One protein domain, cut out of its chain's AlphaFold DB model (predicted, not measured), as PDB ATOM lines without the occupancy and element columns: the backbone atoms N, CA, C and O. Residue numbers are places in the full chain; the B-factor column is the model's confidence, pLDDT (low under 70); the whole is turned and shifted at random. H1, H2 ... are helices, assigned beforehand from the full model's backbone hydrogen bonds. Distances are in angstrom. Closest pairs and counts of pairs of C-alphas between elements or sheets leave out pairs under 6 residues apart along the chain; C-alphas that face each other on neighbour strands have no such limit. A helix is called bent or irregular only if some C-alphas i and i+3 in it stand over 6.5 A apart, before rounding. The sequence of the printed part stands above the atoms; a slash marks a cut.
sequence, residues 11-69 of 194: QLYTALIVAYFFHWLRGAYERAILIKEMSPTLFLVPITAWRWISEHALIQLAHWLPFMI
ATOM      1  N   GLN A  11     180.252 190.422 154.167       77.12
ATOM      2  CA  GLN A  11     179.342 191.214 154.996       77.12
ATOM      3  C   GLN A  11     178.081 191.601 154.219       77.12
ATOM      4  O   GLN A  11     176.988 191.574 154.782       77.12
ATOM      5  N   LEU A  12     178.206 191.888 152.918       84.19
ATOM      6  CA  LEU A  12     177.056 192.157 152.052       84.19
ATOM      7  C   LEU A  12     176.148 190.923 151.933       84.19
ATOM      8  O   LEU A  12     174.934 191.041 152.092       84.19
ATOM      9  N   TYR A  13     176.726 189.739 151.698       83.31
ATOM     10  CA  TYR A  13     175.959 188.490 151.652       83.31
ATOM     11  C   TYR A  13     175.290 188.194 152.990       83.31
ATOM     12  O   TYR A  13     174.110 187.856 153.020       83.31
ATOM     13  N   THR A  14     176.004 188.392 154.095       81.81
ATOM     14  CA  THR A  14     175.446 188.188 155.436       81.81
ATOM     15  C   THR A  14     174.279 189.144 155.699       81.81
ATOM     16  O   THR A  14     173.207 188.706 156.112       81.81
ATOM     17  N   ALA A  15     174.431 190.431 155.379       82.38
ATOM     18  CA  ALA A  15     173.365 191.420 155.516       82.38
ATOM     19  C   ALA A  15     172.150 191.098 154.630       82.38
ATOM     20  O   ALA A  15     171.014 191.236 155.079       82.38
ATOM     21  N   LEU A  16     172.369 190.619 153.401       86.81
ATOM     22  CA  LEU A  16     171.302 190.173 152.500       86.81
ATOM     23  C   LEU A  16     170.565 188.943 153.037       86.81
ATOM     24  O   LEU A  16     169.337 188.917 153.000       86.81
ATOM     25  N   ILE A  17     171.285 187.951 153.565       87.25
ATOM     26  CA  ILE A  17     170.692 186.747 154.165       87.25
ATOM     27  C   ILE A  17     169.846 187.128 155.383       87.25
ATOM     28  O   ILE A  17     168.703 186.686 155.506       87.25
ATOM     29  N   VAL A  18     170.367 187.998 156.250       88.31
ATOM     30  CA  VAL A  18     169.649 188.489 157.433       88.31
ATOM     31  C   VAL A  18     168.409 189.288 157.025       88.31
ATOM     32  O   VAL A  18     167.317 189.032 157.530       88.31
ATOM     33  N   ALA A  19     168.530 190.207 156.064       87.00
ATOM     34  CA  ALA A  19     167.401 190.985 155.561       87.00
ATOM     35  C   ALA A  19     166.325 190.097 154.913       87.00
ATOM     36  O   ALA A  19     165.133 190.298 155.152       87.00
ATOM     37  N   TYR A  20     166.733 189.085 154.144       89.94
ATOM     38  CA  TYR A  20     165.828 188.101 153.555       89.94
ATOM     39  C   TYR A  20     165.096 187.297 154.632       89.94
ATOM     40  O   TYR A  20     163.882 187.116 154.546       89.94
ATOM     41  N   PHE A  21     165.803 186.884 155.686       85.38
ATOM     42  CA  PHE A  21     165.215 186.174 156.816       85.38
ATOM     43  C   PHE A  21     164.159 187.024 157.531       85.38
ATOM     44  O   PHE A  21     163.043 186.555 157.752       85.38
ATOM     45  N   PHE A  22     164.451 188.298 157.811       83.12
ATOM     46  CA  PHE A  22     163.479 189.223 158.405       83.12
ATOM     47  C   PHE A  22     162.274 189.484 157.498       83.12
ATOM     48  O   PHE A  22     161.143 189.553 157.981       83.12
ATOM     49  N   HIS A  23     162.487 189.606 156.187       84.56
ATOM     50  CA  HIS A  23     161.398 189.785 155.233       84.56
ATOM     51  C   HIS A  23     160.498 188.543 155.160       84.56
ATOM     52  O   HIS A  23     159.272 188.659 155.181       84.56
ATOM     53  N   TRP A  24     161.099 187.352 155.159       84.19
ATOM     54  CA  TRP A  24     160.384 186.082 155.202       84.19
ATOM     55  C   TRP A  24     159.589 185.917 156.504       84.19
ATOM     56  O   TRP A  24     158.405 185.590 156.455       84.19
ATOM     57  N   LEU A  25     160.190 186.237 157.655       76.88
ATOM     58  CA  LEU A  25     159.520 186.254 158.961       76.88
ATOM     59  C   LEU A  25     158.335 187.218 158.995       76.88
ATOM     60  O   LEU A  25     157.271 186.859 159.495       76.88
ATOM     61  N   ARG A  26     158.490 188.421 158.433       78.38
ATOM     62  CA  ARG A  26     157.408 189.407 158.351       78.38
ATOM     63  C   ARG A  26     156.254 188.903 157.482       78.38
ATOM     64  O   ARG A  26     155.106 188.956 157.914       78.38
ATOM     65  N   GLY A  27     156.554 188.346 156.309       77.31
ATOM     66  CA  GLY A  27     155.542 187.752 155.431       77.31
ATOM     67  C   GLY A  27     154.854 186.528 156.047       77.31
ATOM     68  O   GLY A  27     153.647 186.348 155.890       77.31
ATOM     69  N   ALA A  28     155.593 185.702 156.792       74.62
ATOM     70  CA  ALA A  28     155.040 184.572 157.533       74.62
ATOM     71  C   ALA A  28     154.137 185.034 158.687       74.62
ATOM     72  O   ALA A  28     153.084 184.439 158.906       74.62
ATOM     73  N   TYR A  29     154.501 186.115 159.381       72.00
ATOM     74  CA  TYR A  29     153.709 186.689 160.468       72.00
ATOM     75  C   TYR A  29     152.391 187.301 159.972       72.00
ATOM     76  O   TYR A  29     151.338 187.048 160.551       72.00
ATOM     77  N   GLU A  30     152.414 188.036 158.858       72.50
ATOM     78  CA  GLU A  30     151.197 188.585 158.242       72.50
ATOM     79  C   GLU A  30     150.239 187.466 157.786       72.50
ATOM     80  O   GLU A  30     149.029 187.546 158.007       72.50
ATOM     81  N   ARG A  31     150.776 186.362 157.246       67.94
ATOM     82  CA  ARG A  31     149.988 185.159 156.908       67.94
ATOM     83  C   ARG A  31     149.474 184.424 158.147       67.94
ATOM     84  O   ARG A  31     148.359 183.913 158.136       67.94
ATOM     85  N   ALA A  32     150.256 184.388 159.219       63.19
ATOM     86  CA  ALA A  32     149.866 183.789 160.487       63.19
ATOM     87  C   ALA A  32     148.713 184.559 161.158       63.19
ATOM     88  O   ALA A  32     147.795 183.940 161.695       63.19
ATOM     89  N   ILE A  33     148.694 185.893 161.072       63.47
ATOM     90  CA  ILE A  33     147.590 186.703 161.609       63.47
ATOM     91  C   ILE A  33     146.260 186.347 160.931       63.47
ATOM     92  O   ILE A  33     145.261 186.191 161.628       63.47
ATOM     93  N   LEU A  34     146.251 186.132 159.612       59.44
ATOM     94  CA  LEU A  34     145.051 185.704 158.877       59.44
ATOM     95  C   LEU A  34     144.572 184.297 159.275       59.44
ATOM     96  O   LEU A  34     143.375 184.031 159.284       59.44
ATOM     97  N   ILE A  35     145.487 183.395 159.644       56.28
ATOM     98  CA  ILE A  35     145.158 182.014 160.045       56.28
ATOM     99  C   ILE A  35     144.698 181.938 161.514       56.28
ATOM    100  O   ILE A  35     143.996 180.998 161.899       56.28
ATOM    101  N   LYS A  36     145.034 182.940 162.340       49.81
ATOM    102  CA  LYS A  36     144.652 183.016 163.761       49.81
ATOM    103  C   LYS A  36     143.132 183.012 163.974       49.81
ATOM    104  O   LYS A  36     142.684 182.537 165.013       49.81
ATOM    105  N   GLU A  37     142.347 183.469 162.997       58.38
ATOM    106  CA  GLU A  37     140.880 183.414 163.070       58.38
ATOM    107  C   GLU A  37     140.292 182.026 162.766       58.38
ATOM    108  O   GLU A  37     139.146 181.765 163.121       58.38
ATOM    109  N   MET A  38     141.058 181.105 162.163       57.88
ATOM    110  CA  MET A  38     140.528 179.815 161.698       57.88
ATOM    111  C   MET A  38     140.884 178.604 162.566       57.88
ATOM    112  O   MET A  38     140.150 177.621 162.519       57.88
ATOM    113  N   SER A  39     141.963 178.611 163.362       58.97
ATOM    114  CA  SER A  39     142.227 177.494 164.298       58.97
ATOM    115  C   SER A  39     143.368 177.765 165.299       58.97
ATOM    116  O   SER A  39     144.533 177.851 164.906       58.97
ATOM    117  N   PRO A  40     143.100 177.818 166.619       60.06
ATOM    118  CA  PRO A  40     144.141 178.018 167.638       60.06
ATOM    119  C   PRO A  40     145.082 176.808 167.811       60.06
ATOM    120  O   PRO A  40     146.165 176.937 168.379       60.06
ATOM    121  N   THR A  41     144.710 175.630 167.306       59.91
ATOM    122  CA  THR A  41     145.485 174.386 167.449       59.91
ATOM    123  C   THR A  41     146.678 174.297 166.496       59.91
ATOM    124  O   THR A  41     147.684 173.686 166.852       59.91
ATOM    125  N   LEU A  42     146.630 174.962 165.336       58.28
ATOM    126  CA  LEU A  42     147.755 175.008 164.390       58.28
ATOM    127  C   LEU A  42     148.901 175.924 164.855       58.28
ATOM    128  O   LEU A  42     149.981 175.880 164.275       58.28
ATOM    129  N   PHE A  43     148.696 176.717 165.914       55.31
ATOM    130  CA  PHE A  43     149.698 177.641 166.453       55.31
ATOM    131  C   PHE A  43     150.547 177.067 167.586       55.31
ATOM    132  O   PHE A  43     151.685 177.498 167.757       55.31
ATOM    133  N   LEU A  44     150.055 176.081 168.343       57.06
ATOM    134  CA  LEU A  44     150.832 175.533 169.462       57.06
ATOM    135  C   LEU A  44     152.074 174.769 168.986       57.06
ATOM    136  O   LEU A  44     153.157 174.961 169.534       57.06
ATOM    137  N   VAL A  45     151.925 173.952 167.942       60.91
ATOM    138  CA  VAL A  45     153.006 173.123 167.387       60.91
ATOM    139  C   VAL A  45     154.197 173.964 166.890       60.91
ATOM    140  O   VAL A  45     155.326 173.681 167.304       60.91
ATOM    141  N   PRO A  46     154.008 175.022 166.072       60.91
ATOM    142  CA  PRO A  46     155.122 175.851 165.627       60.91
ATOM    143  C   PRO A  46     155.736 176.690 166.751       60.91
ATOM    144  O   PRO A  46     156.936 176.919 166.701       60.91
ATOM    145  N   ILE A  47     154.994 177.103 167.788       63.09
ATOM    146  CA  ILE A  47     155.570 177.870 168.913       63.09
ATOM    147  C   ILE A  47     156.498 176.991 169.759       63.09
ATOM    148  O   ILE A  47     157.598 177.414 170.119       63.09
ATOM    149  N   THR A  48     156.097 175.750 170.050       65.69
ATOM    150  CA  THR A  48     156.958 174.815 170.790       65.69
ATOM    151  C   THR A  48     158.170 174.386 169.969       65.69
ATOM    152  O   THR A  48     159.274 174.309 170.507       65.69
ATOM    153  N   ALA A  49     157.993 174.179 168.659       69.38
ATOM    154  CA  ALA A  49     159.101 173.878 167.758       69.38
ATOM    155  C   ALA A  49     160.053 175.076 167.611       69.38
ATOM    156  O   ALA A  49     161.266 174.899 167.643       69.38
ATOM    157  N   TRP A  50     159.522 176.301 167.530       71.81
ATOM    158  CA  TRP A  50     160.306 177.535 167.478       71.81
ATOM    159  C   TRP A  50     161.155 177.721 168.731       71.81
ATOM    160  O   TRP A  50     162.320 178.094 168.623       71.81
ATOM    161  N   ARG A  51     160.615 177.390 169.911       73.62
ATOM    162  CA  ARG A  51     161.386 177.428 171.157       73.62
ATOM    163  C   ARG A  51     162.587 176.483 171.093       73.62
ATOM    164  O   ARG A  51     163.708 176.910 171.349       73.62
ATOM    165  N   TRP A  52     162.365 175.248 170.649       74.31
ATOM    166  CA  TRP A  52     163.418 174.239 170.526       74.31
ATOM    167  C   TRP A  52     164.481 174.616 169.481       74.31
ATOM    168  O   TRP A  52     165.679 174.494 169.725       74.31
ATOM    169  N   ILE A  53     164.049 175.160 168.338       75.19
ATOM    170  CA  ILE A  53     164.946 175.664 167.291       75.19
ATOM    171  C   ILE A  53     165.757 176.853 167.810       75.19
ATOM    172  O   ILE A  53     166.954 176.917 167.555       75.19
ATOM    173  N   SER A  54     165.141 177.775 168.556       72.88
ATOM    174  CA  SER A  54     165.839 178.944 169.097       72.88
ATOM    175  C   SER A  54     166.879 178.566 170.151       72.88
ATOM    176  O   SER A  54     167.993 179.079 170.108       72.88
ATOM    177  N   GLU A  55     166.567 177.614 171.034       74.44
ATOM    178  CA  GLU A  55     167.511 177.098 172.029       74.44
ATOM    179  C   GLU A  55     168.723 176.452 171.334       74.44
ATOM    180  O   GLU A  55     169.867 176.780 171.650       74.44
ATOM    181  N   HIS A  56     168.502 175.616 170.314       74.81
ATOM    182  CA  HIS A  56     169.604 174.999 169.571       74.81
ATOM    183  C   HIS A  56     170.385 175.977 168.689       74.81
ATOM    184  O   HIS A  56     171.613 175.887 168.628       74.81
ATOM    185  N   ALA A  57     169.713 176.924 168.038       73.56
ATOM    186  CA  ALA A  57     170.363 177.937 167.216       73.56
ATOM    187  C   ALA A  57     171.243 178.865 168.061       73.56
ATOM    188  O   ALA A  57     172.345 179.192 167.636       73.56
ATOM    189  N   LEU A  58     170.808 179.239 169.269       73.94
ATOM    190  CA  LEU A  58     171.599 180.066 170.183       73.94
ATOM    191  C   LEU A  58     172.828 179.330 170.723       73.94
ATOM    192  O   LEU A  58     173.895 179.928 170.812       73.94
ATOM    193  N   ILE A  59     172.714 178.035 171.034       72.50
ATOM    194  CA  ILE A  59     173.859 177.221 171.478       72.50
ATOM    195  C   ILE A  59     174.902 177.091 170.364       72.50
ATOM    196  O   ILE A  59     176.101 177.215 170.618       72.50
ATOM    197  N   GLN A  60     174.450 176.867 169.129       72.00
ATOM    198  CA  GLN A  60     175.339 176.829 167.973       72.00
ATOM    199  C   GLN A  60     175.960 178.207 167.734       72.00
ATOM    200  O   GLN A  60     177.176 178.315 167.643       72.00
ATOM    201  N   LEU A  61     175.169 179.282 167.743       67.81
ATOM    202  CA  LEU A  61     175.676 180.648 167.600       67.81
ATOM    203  C   LEU A  61     176.724 180.989 168.672       67.81
ATOM    204  O   LEU A  61     177.736 181.604 168.353       67.81
ATOM    205  N   ALA A  62     176.534 180.542 169.917       71.50
ATOM    206  CA  ALA A  62     177.502 180.709 170.999       71.50
ATOM    207  C   ALA A  62     178.818 179.949 170.756       71.50
ATOM    208  O   ALA A  62     179.875 180.428 171.156       71.50
ATOM    209  N   HIS A  63     178.778 178.804 170.067       69.69
ATOM    210  CA  HIS A  63     179.982 178.079 169.639       69.69
ATOM    211  C   HIS A  63     180.752 178.798 168.524       69.69
ATOM    212  O   HIS A  63     181.975 178.702 168.470       69.69
ATOM    213  N   TRP A  64     180.056 179.525 167.647       62.53
ATOM    214  CA  TRP A  64     180.673 180.284 166.551       62.53
ATOM    215  C   TRP A  64     181.034 181.727 166.937       62.53
ATOM    216  O   TRP A  64     181.820 182.373 166.252       62.53
ATOM    217  N   LEU A  65     180.513 182.235 168.056       61.62
ATOM    218  CA  LEU A  65     180.761 183.584 168.575       61.62
ATOM    219  C   LEU A  65     182.255 183.918 168.784       61.62
ATOM    220  O   LEU A  65     182.656 185.010 168.380       61.62
ATOM    221  N   PRO A  66     183.108 183.013 169.308       62.75
ATOM    222  CA  PRO A  66     184.551 183.250 169.402       62.75
ATOM    223  C   PRO A  66     185.232 183.474 168.043       62.75
ATOM    224  O   PRO A  66     186.218 184.195 167.983       62.75
ATOM    225  N   PHE A  67     184.686 182.906 166.961       55.88
ATOM    226  CA  PHE A  67     185.184 183.084 165.590       55.88
ATOM    227  C   PHE A  67     184.620 184.334 164.903       55.88
ATOM    228  O   PHE A  67     185.218 184.841 163.964       55.88
ATOM    229  N   MET A  68     183.471 184.841 165.358       54.22
ATOM    230  CA  MET A  68     182.859 186.062 164.816       54.22
ATOM    231  C   MET A  68     183.359 187.334 165.517       54.22
ATOM    232  O   MET A  68     183.247 188.420 164.956       54.22
ATOM    233  N   ILE A  69     183.895 187.216 166.738       55.62
ATOM    234  CA  ILE A  69     184.484 188.333 167.497       55.62
ATOM    235  C   ILE A  69     185.984 188.502 167.196       55.62
ATOM    236  O   ILE A  69     186.505 189.604 167.337       55.62
TER     237      ILE A  69
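This is residues 11 to 69 of the 194 residues of an uncharacterized protein of Albugo candida (UniProt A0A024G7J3). What shape is this? It is an open, flat U: H1 is one long arm, a tight link makes the turn, and H2 folds back as the other arm, with a gap between them. What is printed? There are 59 residues with two named helices, H1 then H2, and no named strand: all helix. It is only just loose, close to extended, with a radius of gyration of the C-alphas of 15.1 A and spans of 45 by 25 by 9 A.

Where is H1? Residues 11 to 35, 35.8 A long, begin at C-alpha 11 (179.342, 191.214, 154.996). Where is H2? Residues 41 to 69, 41.4 A long, end at C-alpha 69 (184.484, 188.333, 167.497).

Do they meet? H1 and H2 are apart, with no C-alphas within 8 A. Is H2 even? It has a kink of 45 degrees near residue 63 and is only just irregular: C-alphas 63 and 66 are 6.9 A apart. And the backbones? O i to N i+4 pairs are within hydrogen-bond range in 20 of 21 for H1 and 21 of 25 for H2.

How large is it? The farthest C-alphas, of Met 38 and Ile 69, are 45.1 A apart, and the printed part has no cut. Where is confidence low? Residues 31 to 49, 61 and 63 to 69 have pLDDT under 70.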